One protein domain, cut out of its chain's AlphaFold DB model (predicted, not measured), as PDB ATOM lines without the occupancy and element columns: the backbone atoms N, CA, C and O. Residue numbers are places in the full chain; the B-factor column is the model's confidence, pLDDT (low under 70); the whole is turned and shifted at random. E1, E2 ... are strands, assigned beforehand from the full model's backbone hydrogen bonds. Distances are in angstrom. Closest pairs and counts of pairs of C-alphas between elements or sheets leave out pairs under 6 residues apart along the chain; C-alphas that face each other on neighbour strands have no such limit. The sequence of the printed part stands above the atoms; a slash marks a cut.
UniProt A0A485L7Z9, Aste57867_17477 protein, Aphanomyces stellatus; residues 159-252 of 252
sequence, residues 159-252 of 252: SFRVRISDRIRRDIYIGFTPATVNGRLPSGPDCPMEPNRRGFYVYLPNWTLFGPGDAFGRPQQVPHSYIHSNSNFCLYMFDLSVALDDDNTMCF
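Overview. This is residues 159 to 252 of the 252 residues of the protein "Aste57867_17477 protein" of Aphanomyces stellatus (UniProt A0A485L7Z9). With little regular structure, a long bent ribbon of E1 and E5 is set loosely beside the small sheet E2-E3-E4. Of 94 printed residues, 34 are in five named strands, E1 to E5: all strand, both sheets antiparallel. The whole is compact, radius of gyration of the C-alphas 13.9 A, spanning 41 by 32 by 24 A.

Along the chain. Find E1 at C-alpha 159, (-26.019, -14.502, -11.651), running 23.6 A to residue 168. E2 is residues 172 to 176, E3 200 to 204, E4 208 to 210. E5 runs 27.7 A from residue 234 to C-alpha 244 at (-24.183, -20.476, -10.354).

Arrangement. E2, E3 and E4 form a meander, each antiparallel to the neighbour before. Within hydrogen-bond range are N 174 and O 202, 3.0 A, N 203 and O 208, 2.8 A, and, between E1 and E5, N 162 and O 240, 2.9 A. E2 and E5 come closest at C-alphas 175 and 242, 7.3 A.

Size, cuts and confidence. The printed part has no cut; links E2 to E3 and E4 to E5 are long; 39 residues have pLDDT under 70.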
ATOM      1  N   SER A 159     -26.907 -15.060 -10.643       84.25
ATOM      2  CA  SER A 159     -26.019 -14.502 -11.651       84.25
ATOM      3  C   SER A 159     -25.883 -12.993 -11.507       84.25
ATOM      4  O   SER A 159     -26.808 -12.304 -11.076       84.25
ATOM      5  N   PHE A 160     -24.711 -12.476 -11.856       83.81
ATOM      6  CA  PHE A 160     -24.448 -11.046 -11.964       83.81
ATOM      7  C   PHE A 160     -23.379 -10.784 -13.022       83.81
ATOM      8  O   PHE A 160     -22.646 -11.682 -13.436       83.81
ATOM      9  N   ARG A 161     -23.276  -9.530 -13.460       83.25
ATOM     10  CA  ARG A 161     -22.179  -9.070 -14.309       83.25
ATOM     11  C   ARG A 161     -21.371  -8.031 -13.556       83.25
ATOM     12  O   ARG A 161     -21.936  -7.162 -12.897       83.25
ATOM     13  N   VAL A 162     -20.055  -8.111 -13.676       81.38
ATOM     14  CA  VAL A 162     -19.130  -7.116 -13.146       81.38
ATOM     15  C   VAL A 162     -18.261  -6.587 -14.277       81.38
ATOM     16  O   VAL A 162     -17.694  -7.352 -15.055       81.38
ATOM     17  N   ARG A 163     -18.177  -5.260 -14.361       81.25
ATOM     18  CA  ARG A 163     -17.230  -4.551 -15.217       81.25
ATOM     19  C   ARG A 163     -16.146  -3.969 -14.335       81.25
ATOM     20  O   ARG A 163     -16.445  -3.238 -13.391       81.25
ATOM     21  N   ILE A 164     -14.899  -4.269 -14.660       77.44
ATOM     22  CA  ILE A 164     -13.739  -3.686 -13.993       77.44
ATOM     23  C   ILE A 164     -13.004  -2.828 -15.017       77.44
ATOM     24  O   ILE A 164     -12.780  -3.266 -16.142       77.44
ATOM     25  N   SER A 165     -12.701  -1.578 -14.664       71.69
ATOM     26  CA  SER A 165     -12.117  -0.593 -15.592       71.69
ATOM     27  C   SER A 165     -11.050   0.289 -14.935       71.69
ATOM     28  O   SER A 165     -10.875   1.438 -15.331       71.69
ATOM     29  N   ASP A 166     -10.349  -0.221 -13.920       68.25
ATOM     30  CA  ASP A 166      -9.396   0.564 -13.124       68.25
ATOM     31  C   ASP A 166      -8.011  -0.109 -13.019       68.25
ATOM     32  O   ASP A 166      -7.836  -1.309 -13.260       68.25
ATOM     33  N   ARG A 167      -6.996   0.681 -12.652       63.72
ATOM     34  CA  ARG A 167      -5.644   0.227 -12.301       63.72
ATOM     35  C   ARG A 167      -5.654  -0.331 -10.885       63.72
ATOM     36  O   ARG A 167      -5.432   0.389  -9.911       63.72
ATOM     37  N   ILE A 168      -5.886  -1.630 -10.757       61.44
ATOM     38  CA  ILE A 168      -6.025  -2.252  -9.441       61.44
ATOM     39  C   ILE A 168      -4.650  -2.698  -8.936       61.44
ATOM     40  O   ILE A 168      -3.954  -3.486  -9.570       61.44
ATOM     41  N   ARG A 169      -4.258  -2.176  -7.767       58.75
ATOM     42  CA  ARG A 169      -3.008  -2.521  -7.058       58.75
ATOM     43  C   ARG A 169      -3.170  -3.658  -6.036       58.75
ATOM     44  O   ARG A 169      -2.285  -3.853  -5.210       58.75
ATOM     45  N   ARG A 170      -4.335  -4.304  -5.984       65.19
ATOM     46  CA  ARG A 170      -4.754  -5.200  -4.899       65.19
ATOM     47  C   ARG A 170      -5.470  -6.429  -5.436       65.19
ATOM     48  O   ARG A 170      -6.059  -6.385  -6.511       65.19
ATOM     49  N   ASP A 171      -5.450  -7.463  -4.615       72.50
ATOM     50  CA  ASP A 171      -6.189  -8.706  -4.779       72.50
ATOM     51  C   ASP A 171      -7.694  -8.459  -4.920       72.50
ATOM     52  O   ASP A 171      -8.289  -7.701  -4.142       72.50
ATOM     53  N   ILE A 172      -8.319  -9.113  -5.900       77.00
ATOM     54  CA  ILE A 172      -9.756  -8.983  -6.166       77.00
ATOM     55  C   ILE A 172     -10.418 -10.332  -5.937       77.00
ATOM     56  O   ILE A 172      -9.972 -11.351  -6.462       77.00
ATOM     57  N   TYR A 173     -11.515 -10.306  -5.187       79.69
ATOM     58  CA  TYR A 173     -12.378 -11.452  -4.949       79.69
ATOM     59  C   TYR A 173     -13.753 -11.152  -5.537       79.69
ATOM     60  O   TYR A 173     -14.383 -10.166  -5.150       79.69
ATOM     61  N   ILE A 174     -14.211 -11.984  -6.466       81.75
ATOM     62  CA  ILE A 174     -15.501 -11.826  -7.149       81.75
ATOM     63  C   ILE A 174     -16.301 -13.103  -6.951       81.75
ATOM     64  O   ILE A 174     -15.813 -14.177  -7.289       81.75
ATOM     65  N   GLY A 175     -17.525 -13.013  -6.430       82.38
ATOM     66  CA  GLY A 175     -18.361 -14.198  -6.301       82.38
ATOM     67  C   GLY A 175     -19.596 -14.038  -5.430       82.38
ATOM     68  O   GLY A 175     -20.047 -12.926  -5.160       82.38
ATOM     69  N   PHE A 176     -20.124 -15.175  -4.989       82.88
ATOM     70  CA  PHE A 176     -21.333 -15.287  -4.185       82.88
ATOM     71  C   PHE A 176     -20.993 -15.633  -2.743       82.88
ATOM     72  O   PHE A 176     -20.154 -16.487  -2.460       82.88
ATOM     73  N   THR A 177     -21.707 -15.018  -1.809       78.19
ATOM     74  CA  THR A 177     -21.657 -15.397  -0.401       78.19
ATOM     75  C   THR A 177     -23.076 -15.472   0.153       78.19
ATOM     76  O   THR A 177     -23.891 -14.603  -0.171       78.19
ATOM     77  N   PRO A 178     -23.413 -16.493   0.962       74.25
ATOM     78  CA  PRO A 178     -24.694 -16.528   1.649       74.25
ATOM     79  C   PRO A 178     -24.863 -15.293   2.533       74.25
ATOM     80  O   PRO A 178     -23.918 -14.858   3.196       74.25
ATOM     81  N   ALA A 179     -26.083 -14.759   2.595       67.12
ATOM     82  CA  ALA A 179     -26.400 -13.732   3.575       67.12
ATOM     83  C   ALA A 179     -26.153 -14.285   4.990       67.12
ATOM     84  O   ALA A 179     -26.536 -15.411   5.311       67.12
ATOM     85  N   THR A 180     -25.503 -13.502   5.852       65.88
ATOM     86  CA  THR A 180     -25.414 -13.864   7.270       65.88
ATOM     87  C   THR A 180     -26.807 -13.787   7.901       65.88
ATOM     88  O   THR A 180     -27.689 -13.099   7.391       65.88
ATOM     89  N   VAL A 181     -27.005 -14.455   9.042       54.12
ATOM     90  CA  VAL A 181     -28.304 -14.542   9.745       54.12
ATOM     91  C   VAL A 181     -28.930 -13.163  10.032       54.12
ATOM     92  O   VAL A 181     -30.145 -13.050  10.121       54.12
ATOM     93  N   ASN A 182     -28.122 -12.097  10.085       54.00
ATOM     94  CA  ASN A 182     -28.584 -10.725  10.325       54.00
ATOM     95  C   ASN A 182     -28.479  -9.810   9.090       54.00
ATOM     96  O   ASN A 182     -28.522  -8.588   9.232       54.00
ATOM     97  N   GLY A 183     -28.224 -10.363   7.899       51.28
ATOM     98  CA  GLY A 183     -27.966  -9.606   6.665       51.28
ATOM     99  C   GLY A 183     -26.723  -8.708   6.722       51.28
ATOM    100  O   GLY A 183     -26.438  -7.987   5.770       51.28
ATOM    101  N   ARG A 184     -25.978  -8.734   7.835       51.31
ATOM    102  CA  ARG A 184     -24.773  -7.937   8.042       51.31
ATOM    103  C   ARG A 184     -23.580  -8.656   7.453       51.31
ATOM    104  O   ARG A 184     -23.234  -9.763   7.863       51.31
ATOM    105  N   LEU A 185     -22.926  -7.992   6.520       56.53
ATOM    106  CA  LEU A 185     -21.639  -8.429   6.013       56.53
ATOM    107  C   LEU A 185     -20.637  -8.567   7.169       56.53
ATOM    108  O   LEU A 185     -20.712  -7.775   8.114       56.53
ATOM    109  N   PRO A 186     -19.706  -9.538   7.116       54.12
ATOM    110  CA  PRO A 186     -18.620  -9.601   8.082       54.12
ATOM    111  C   PRO A 186     -17.844  -8.280   8.031       54.12
ATOM    112  O   PRO A 186     -17.166  -7.966   7.055       54.12
ATOM    113  N   SER A 187     -18.016  -7.454   9.058       45.69
ATOM    114  CA  SER A 187     -17.342  -6.169   9.195       45.69
ATOM    115  C   SER A 187     -16.059  -6.383   9.989       45.69
ATOM    116  O   SER A 187     -16.108  -6.493  11.211       45.69
ATOM    117  N   GLY A 188     -14.923  -6.461   9.296       49.91
ATOM    118  CA  GLY A 188     -13.602  -6.621   9.906       49.91
ATOM    119  C   GLY A 188     -12.481  -6.708   8.860       49.91
ATOM    120  O   GLY A 188     -12.771  -6.864   7.667       49.91
ATOM    121  N   PRO A 189     -11.204  -6.595   9.276       43.62
ATOM    122  CA  PRO A 189     -10.053  -6.879   8.412       43.62
ATOM    123  C   PRO A 189     -10.074  -8.318   7.857       43.62
ATOM    124  O   PRO A 189      -9.524  -8.549   6.784       43.62
ATOM    125  N   ASP A 190     -10.823  -9.225   8.494       44.59
ATOM    126  CA  ASP A 190     -10.951 -10.661   8.176       44.59
ATOM    127  C   ASP A 190     -11.924 -10.998   7.034       44.59
ATOM    128  O   ASP A 190     -12.376 -12.128   6.849       44.59
ATOM    129  N   CYS A 191     -12.262 -10.017   6.209       47.66
ATOM    130  CA  CYS A 191     -12.943 -10.303   4.957       47.66
ATOM    131  C   CYS A 191     -12.074 -11.170   4.029       47.66
ATOM    132  O   CYS A 191     -10.861 -10.991   4.010       47.66
ATOM    133  N   PRO A 192     -12.689 -11.882   3.070       49.31
ATOM    134  CA  PRO A 192     -12.688 -13.344   2.897       49.31
ATOM    135  C   PRO A 192     -11.303 -14.033   2.843       49.31
ATOM    136  O   PRO A 192     -11.105 -14.990   2.101       49.31
ATOM    137  N   MET A 193     -10.321 -13.582   3.613       46.75
ATOM    138  CA  MET A 193      -9.007 -14.205   3.753       46.75
ATOM    139  C   MET A 193      -9.048 -15.390   4.730       46.75
ATOM    140  O   MET A 193      -8.176 -16.248   4.665       46.75
ATOM    141  N   GLU A 194     -10.073 -15.484   5.585       46.84
ATOM    142  CA  GLU A 194     -10.173 -16.538   6.596       46.84
ATOM    143  C   GLU A 194     -10.792 -17.859   6.090       46.84
ATOM    144  O   GLU A 194     -11.703 -17.838   5.262       46.84
ATOM    145  N   PRO A 195     -10.366 -19.013   6.644       40.81
ATOM    146  CA  PRO A 195     -10.742 -20.376   6.235       40.81
ATOM    147  C   PRO A 195     -12.211 -20.790   6.481       40.81
ATOM    148  O   PRO A 195     -12.581 -21.923   6.195       40.81
ATOM    149  N   ASN A 196     -13.085 -19.890   6.944       50.97
ATOM    150  CA  ASN A 196     -14.510 -20.161   7.218       50.97
ATOM    151  C   ASN A 196     -15.437 -19.852   6.024       50.97
ATOM    152  O   ASN A 196     -16.581 -19.405   6.169       50.97
ATOM    153  N   ARG A 197     -14.922 -20.037   4.811       62.34
ATOM    154  CA  ARG A 197     -15.518 -19.530   3.575       62.34
ATOM    155  C   ARG A 197     -16.806 -20.292   3.261       62.34
ATOM    156  O   ARG A 197     -16.762 -21.468   2.935       62.34
ATOM    157  N   ARG A 198     -17.959 -19.623   3.383       69.88
ATOM    158  CA  ARG A 198     -19.300 -20.174   3.077       69.88
ATOM    159  C   ARG A 198     -19.761 -19.912   1.637       69.88
ATOM    160  O   ARG A 198     -20.894 -20.230   1.303       69.88
ATOM    161  N   GLY A 199     -18.928 -19.270   0.822       76.81
ATOM    162  CA  GLY A 199     -19.284 -18.791  -0.512       76.81
ATOM    163  C   GLY A 199     -18.354 -19.305  -1.603       76.81
ATOM    164  O   GLY A 199     -17.341 -19.940  -1.317       76.81
ATOM    165  N   PHE A 200     -18.699 -18.975  -2.841       83.44
ATOM    166  CA  PHE A 200     -17.909 -19.254  -4.034       83.44
ATOM    167  C   PHE A 200     -17.300 -17.955  -4.527       83.44
ATOM    168  O   PHE A 200     -18.015 -16.959  -4.620       83.44
ATOM    169  N   TYR A 201     -16.014 -17.929  -4.854       84.81
ATOM    170  CA  TYR A 201     -15.393 -16.730  -5.411       84.81
ATOM    171  C   TYR A 201     -14.149 -17.050  -6.233       84.81
ATOM    172  O   TYR A 201     -13.421 -18.007  -5.970       84.81
ATOM    173  N   VAL A 202     -13.885 -16.189  -7.207       85.00
ATOM    174  CA  VAL A 202     -12.636 -16.140  -7.957       85.00
ATOM    175  C   VAL A 202     -11.718 -15.112  -7.344       85.00
ATOM    176  O   VAL A 202     -12.109 -13.968  -7.110       85.00
ATOM    177  N   TYR A 203     -10.483 -15.536  -7.129       82.62
ATOM    178  CA  TYR A 203      -9.356 -14.692  -6.794       82.62
ATOM    179  C   TYR A 203      -8.587 -14.291  -8.055       82.62
ATOM    180  O   TYR A 203      -8.113 -15.149  -8.806       82.62
ATOM    181  N   LEU A 204      -8.422 -12.988  -8.258       79.81
ATOM    182  CA  LEU A 204      -7.582 -12.396  -9.299       79.81
ATOM    183  C   LEU A 204      -6.295 -11.841  -8.668       79.81
ATOM    184  O   LEU A 204      -6.363 -11.333  -7.545       79.81
ATOM    185  N   PRO A 205      -5.140 -11.898  -9.364       75.56
ATOM    186  CA  PRO A 205      -4.978 -12.123 -10.813       75.56
ATOM    187  C   PRO A 205      -4.878 -13.580 -11.269       75.56
ATOM    188  O   PRO A 205      -4.939 -13.844 -12.467       75.56
ATOM    189  N   ASN A 206      -4.720 -14.524 -10.344       76.81
ATOM    190  CA  ASN A 206      -4.368 -15.909 -10.677       76.81
ATOM    191  C   ASN A 206      -5.561 -16.767 -11.122       76.81
ATOM    192  O   ASN A 206      -5.415 -17.983 -11.238       76.81
ATOM    193  N   TRP A 207      -6.739 -16.160 -11.307       83.31
ATOM    194  CA  TRP A 207      -7.975 -16.839 -11.703       83.31
ATOM    195  C   TRP A 207      -8.223 -18.122 -10.906       83.31
ATOM    196  O   TRP A 207      -8.474 -19.192 -11.446       83.31
ATOM    197  N   THR A 208      -8.087 -18.032  -9.585       85.31
ATOM    198  CA  THR A 208      -8.221 -19.192  -8.700       85.31
ATOM    199  C   THR A 208      -9.620 -19.209  -8.102       85.31
ATOM    200  O   THR A 208      -9.979 -18.311  -7.343       85.31
ATOM    201  N   LEU A 209     -10.414 -20.222  -8.449       85.94
ATOM    202  CA  LEU A 209     -11.738 -20.449  -7.884       85.94
ATOM    203  C   LEU A 209     -11.618 -21.116  -6.520       85.94
ATOM    204  O   LEU A 209     -10.861 -22.067  -6.335       85.94
ATOM    205  N   PHE A 210     -12.436 -20.671  -5.587       83.06
ATOM    206  CA  PHE A 210     -12.612 -21.310  -4.301       83.06
ATOM    207  C   PHE A 210     -14.099 -21.512  -4.038       83.06
ATOM    208  O   PHE A 210     -14.907 -20.620  -4.309       83.06
ATOM    209  N   GLY A 211     -14.448 -22.676  -3.505       81.25
ATOM    210  CA  GLY A 211     -15.772 -22.971  -2.978       81.25
ATOM    211  C   GLY A 211     -15.801 -23.033  -1.448       81.25
ATOM    212  O   GLY A 211     -14.791 -22.784  -0.778       81.25
ATOM    213  N   PRO A 212     -16.965 -23.386  -0.882       78.50
ATOM    214  CA  PRO A 212     -17.127 -23.523   0.552       78.50
ATOM    215  C   PRO A 212     -16.167 -24.556   1.154       78.50
ATOM    216  O   PRO A 212     -16.160 -25.711   0.743       78.50
ATOM    217  N   GLY A 213     -15.361 -24.140   2.135       73.81
ATOM    218  CA  GLY A 213     -14.370 -25.006   2.791       73.81
ATOM    219  C   GLY A 213     -13.095 -25.302   1.983       73.81
ATOM    220  O   GLY A 213     -12.220 -26.004   2.489       73.81
ATOM    221  N   ASP A 214     -12.936 -24.750   0.774       77.75
ATOM    222  CA  ASP A 214     -11.727 -24.948  -0.033       77.75
ATOM    223  C   ASP A 214     -10.543 -24.138   0.527       77.75
ATOM    224  O   ASP A 214     -10.528 -22.903   0.476       77.75
ATOM    225  N   ALA A 215      -9.500 -24.830   0.994       75.25
ATOM    226  CA  ALA A 215      -8.264 -24.196   1.466       75.25
ATOM    227  C   ALA A 215      -7.262 -23.887   0.335       75.25
ATOM    228  O   ALA A 215      -6.528 -22.905   0.409       75.25
ATOM    229  N   PHE A 216      -7.236 -24.714  -0.716       77.31
ATOM    230  CA  PHE A 216      -6.180 -24.685  -1.740       77.31
ATOM    231  C   PHE A 216      -6.576 -23.953  -3.028       77.31
ATOM    232  O   PHE A 216      -5.706 -23.491  -3.760       77.31
ATOM    233  N   GLY A 217      -7.880 -23.814  -3.285       82.12
ATOM    234  CA  GLY A 217      -8.391 -23.241  -4.530       82.12
ATOM    235  C   GLY A 217      -8.125 -24.121  -5.760       82.12
ATOM    236  O   GLY A 217      -7.401 -25.114  -5.715       82.12
ATOM    237  N   ARG A 218      -8.765 -23.775  -6.876       85.81
ATOM    238  CA  ARG A 218      -8.710 -24.489  -8.156       85.81
ATOM    239  C   ARG A 218      -8.448 -23.483  -9.279       85.81
ATOM    240  O   ARG A 218      -9.296 -22.611  -9.488       85.81
ATOM    241  N   PRO A 219      -7.317 -23.566 -10.000       86.50
ATOM    242  CA  PRO A 219      -7.056 -22.693 -11.142       86.50
ATOM    243  C   PRO A 219      -8.158 -22.810 -12.199       86.50
ATOM    244  O   PRO A 219      -8.593 -23.917 -12.515       86.50
ATOM    245  N   GLN A 220      -8.603 -21.678 -12.735       83.94
ATOM    246  CA  GLN A 220      -9.587 -21.594 -13.812       83.94
ATOM    247  C   GLN A 220      -8.950 -21.054 -15.087       83.94
ATOM    248  O   GLN A 220      -7.930 -20.360 -15.054       83.94
ATOM    249  N   GLN A 221      -9.572 -21.368 -16.223       80.19
ATOM    250  CA  GLN A 221      -9.195 -20.740 -17.480       80.19
ATOM    251  C   GLN A 221      -9.531 -19.253 -17.442       80.19
ATOM    252  O   GLN A 221     -10.596 -18.837 -16.992       80.19
ATOM    253  N   VAL A 222      -8.586 -18.461 -17.931       75.12
ATOM    254  CA  VAL A 222      -8.714 -17.016 -18.001       75.12
ATOM    255  C   VAL A 222      -9.603 -16.658 -19.196       75.12
ATOM    256  O   VAL A 222      -9.279 -17.065 -20.316       75.12
ATOM    257  N   PRO A 223     -10.699 -15.901 -19.010       71.31
ATOM    258  CA  PRO A 223     -11.533 -15.442 -20.112       71.31
ATOM    259  C   PRO A 223     -10.720 -14.657 -21.143       71.31
ATOM    260  O   PRO A 223      -9.854 -13.856 -20.791       71.31
ATOM    261  N   HIS A 224     -11.030 -14.837 -22.428       66.62
ATOM    262  CA  HIS A 224     -10.294 -14.206 -23.535       66.62
ATOM    263  C   HIS A 224     -10.284 -12.669 -23.506       66.62
ATOM    264  O   HIS A 224      -9.420 -12.050 -24.119       66.62
ATOM    265  N   SER A 225     -11.225 -12.047 -22.795       65.31
ATOM    266  CA  SER A 225     -11.313 -10.596 -22.605       65.31
ATOM    267  C   SER A 225     -10.391 -10.054 -21.505       65.31
ATOM    268  O   SER A 225     -10.327  -8.841 -21.314       65.31
ATOM    269  N   TYR A 226      -9.676 -10.912 -20.773       67.12
ATOM    270  CA  TYR A 226      -8.786 -10.497 -19.694       67.12
ATOM    271  C   TYR A 226      -7.395 -10.130 -20.219       67.12
ATOM    272  O   TYR A 226      -6.661 -10.964 -20.749       67.12
ATOM    273  N   ILE A 227      -7.007  -8.872 -20.012       63.09
ATOM    274  CA  ILE A 227      -5.676  -8.364 -20.345       63.09
ATOM    275  C   ILE A 227      -4.882  -8.203 -19.048       63.09
ATOM    276  O   ILE A 227      -5.278  -7.450 -18.161       63.09
ATOM    277  N   HIS A 228      -3.743  -8.891 -18.949       61.88
ATOM    278  CA  HIS A 228      -2.787  -8.733 -17.854       61.88
ATOM    279  C   HIS A 228      -1.515  -8.055 -18.366       61.88
ATOM    280  O   HIS A 228      -0.797  -8.615 -19.194       61.88
ATOM    281  N   SER A 229      -1.211  -6.850 -17.879       58.56
ATOM    282  CA  SER A 229       0.047  -6.164 -18.189       58.56
ATOM    283  C   SER A 229       1.061  -6.370 -17.063       58.56
ATOM    284  O   SER A 229       0.872  -5.835 -15.977       58.56
ATOM    285  N   ASN A 230       2.171  -7.063 -17.340       53.31
ATOM    286  CA  ASN A 230       3.277  -7.369 -16.406       53.31
ATOM    287  C   ASN A 230       4.090  -6.148 -15.897       53.31
ATOM    288  O   ASN A 230       5.225  -6.299 -15.451       53.31
ATOM    289  N   SER A 231       3.559  -4.926 -15.973       54.00
ATOM    290  CA  SER A 231       4.192  -3.755 -15.352       54.00
ATOM    291  C   SER A 231       3.760  -3.648 -13.884       54.00
ATOM    292  O   SER A 231       2.743  -4.221 -13.515       54.00
ATOM    293  N   ASN A 232       4.460  -2.865 -13.050       55.53
ATOM    294  CA  ASN A 232       4.088  -2.589 -11.641       55.53
ATOM    295  C   ASN A 232       2.650  -2.032 -11.439       55.53
ATOM    296  O   ASN A 232       2.239  -1.742 -10.314       55.53
ATOM    297  N   PHE A 233       1.894  -1.864 -12.525       54.84
ATOM    298  CA  PHE A 233       0.472  -1.578 -12.578       54.84
ATOM    299  C   PHE A 233      -0.204  -2.585 -13.520       54.84
ATOM    300  O   PHE A 233       0.109  -2.629 -14.713       54.84
ATOM    301  N   CYS A 234      -1.157  -3.359 -12.999       57.88
ATOM    302  CA  CYS A 234      -2.041  -4.175 -13.823       57.88
ATOM    303  C   CYS A 234      -3.266  -3.334 -14.194       57.88
ATOM    304  O   CYS A 234      -4.009  -2.876 -13.321       57.88
ATOM    305  N   LEU A 235      -3.454  -3.081 -15.489       56.59
ATOM    306  CA  LEU A 235      -4.703  -2.520 -15.993       56.59
ATOM    307  C   LEU A 235      -5.679  -3.677 -16.205       56.59
ATOM    308  O   LEU A 235      -5.486  -4.470 -17.120       56.59
ATOM    309  N   TYR A 236      -6.712  -3.764 -15.371       65.81
ATOM    310  CA  TYR A 236      -7.780  -4.736 -15.568       65.81
ATOM    311  C   TYR A 236      -8.929  -4.050 -16.289       65.81
ATOM    312  O   TYR A 236      -9.588  -3.174 -15.728       65.81
ATOM    313  N   MET A 237      -9.155  -4.449 -17.537       70.94
ATOM    314  CA  MET A 237     -10.337  -4.045 -18.283       70.94
ATOM    315  C   MET A 237     -11.010  -5.288 -18.840       70.94
ATOM    316  O   MET A 237     -10.574  -5.828 -19.851       70.94
ATOM    317  N   PHE A 238     -12.040  -5.758 -18.145       73.88
ATOM    318  CA  PHE A 238     -12.839  -6.882 -18.606       73.88
ATOM    319  C   PHE A 238     -14.264  -6.801 -18.063       73.88
ATOM    320  O   PHE A 238     -14.526  -6.223 -17.003       73.88
ATOM    321  N   ASP A 239     -15.161  -7.417 -18.821       79.06
ATOM    322  CA  ASP A 239     -16.516  -7.733 -18.405       79.06
ATOM    323  C   ASP A 239     -16.560  -9.216 -18.052       79.06
ATOM    324  O   ASP A 239     -16.169 -10.061 -18.859       79.06
ATOM    325  N   LEU A 240     -17.028  -9.521 -16.846       80.81
ATOM    326  CA  LEU A 240     -17.201 -10.882 -16.362       80.81
ATOM    327  C   LEU A 240     -18.675 -11.098 -16.047       80.81
ATOM    328  O   LEU A 240     -19.253 -10.377 -15.232       80.81
ATOM    329  N   SER A 241     -19.277 -12.085 -16.699       83.69
ATOM    330  CA  SER A 241     -20.555 -12.627 -16.245       83.69
ATOM    331  C   SER A 241     -20.233 -13.748 -15.267       83.69
ATOM    332  O   SER A 241     -19.280 -14.484 -15.468       83.69
ATOM    333  N   VAL A 242     -20.957 -13.824 -14.163       83.81
ATOM    334  CA  VAL A 242     -20.766 -14.859 -13.150       83.81
ATOM    335  C   VAL A 242     -22.127 -15.470 -12.896       83.81
ATOM    336  O   VAL A 242     -23.080 -14.735 -12.634       83.81
ATOM    337  N   ALA A 243     -22.229 -16.790 -12.971       85.38
ATOM    338  CA  ALA A 243     -23.450 -17.526 -12.663       85.38
ATOM    339  C   ALA A 243     -23.153 -18.732 -11.766       85.38
ATOM    340  O   ALA A 243     -22.039 -19.247 -11.783       85.38
ATOM    341  N   LEU A 244     -24.140 -19.158 -10.980       83.50
ATOM    342  CA  LEU A 244     -24.183 -20.476 -10.354       83.50
ATOM    343  C   LEU A 244     -25.033 -21.395 -11.233       83.50
ATOM    344  O   LEU A 244     -26.142 -21.006 -11.608       83.50
ATOM    345  N   ASP A 245     -24.517 -22.574 -11.563       79.94
ATOM    346  CA  ASP A 245     -25.319 -23.639 -12.166       79.94
ATOM    347  C   ASP A 245     -26.204 -24.348 -11.121       79.94
ATOM    348  O   ASP A 245     -26.178 -24.032  -9.924       79.94
ATOM    349  N   ASP A 246     -26.979 -25.330 -11.583       77.88
ATOM    350  CA  ASP A 246     -27.871 -26.133 -10.740       77.88
ATOM    351  C   ASP A 246     -27.118 -26.971  -9.682       77.88
ATOM    352  O   ASP A 246     -27.665 -27.273  -8.618       77.88
ATOM    353  N   ASP A 247     -25.842 -27.276  -9.923       77.94
ATOM    354  CA  ASP A 247     -24.936 -27.998  -9.027       77.94
ATOM    355  C   ASP A 247     -24.155 -27.051  -8.085       77.94
ATOM    356  O   ASP A 247     -23.271 -27.479  -7.336       77.94
ATOM    357  N   ASN A 248     -24.505 -25.759  -8.059       68.44
ATOM    358  CA  ASN A 248     -23.810 -24.688  -7.337       68.44
ATOM    359  C   ASN A 248     -22.341 -24.510  -7.757       68.44
ATOM    360  O   ASN A 248     -21.500 -24.106  -6.948       68.44
ATOM    361  N   THR A 249     -22.008 -24.788  -9.014       73.25
ATOM    362  CA  THR A 249     -20.700 -24.468  -9.580       73.25
ATOM    363  C   THR A 249     -20.711 -23.081 -10.212       73.25
ATOM    364  O   THR A 249     -21.710 -22.633 -10.767       73.25
ATOM    365  N   MET A 250     -19.601 -22.352 -10.069       78.38
ATOM    366  CA  MET A 250     -19.482 -21.009 -10.629       78.38
ATOM    367  C   MET A 250     -19.026 -21.084 -12.088       78.38
ATOM    368  O   MET A 250     -17.965 -21.642 -12.371       78.38
ATOM    369  N   CYS A 251     -19.793 -20.474 -12.986       80.31
ATOM    370  CA  CYS A 251     -19.490 -20.350 -14.409       80.31
ATOM    371  C   CYS A 251     -19.200 -18.888 -14.785       80.31
ATOM    372  O   CYS A 251     -19.739 -17.969 -14.157       80.31
ATOM    373  N   PHE A 252     -18.369 -18.696 -15.817       76.69
ATOM    374  CA  PHE A 252     -17.905 -17.394 -16.318       76.69
ATOM    375  C   PHE A 252     -18.270 -17.175 -17.785       76.69
ATOM    376  O   PHE A 252     -18.204 -18.169 -18.543       76.69
TER     377      PHE A 252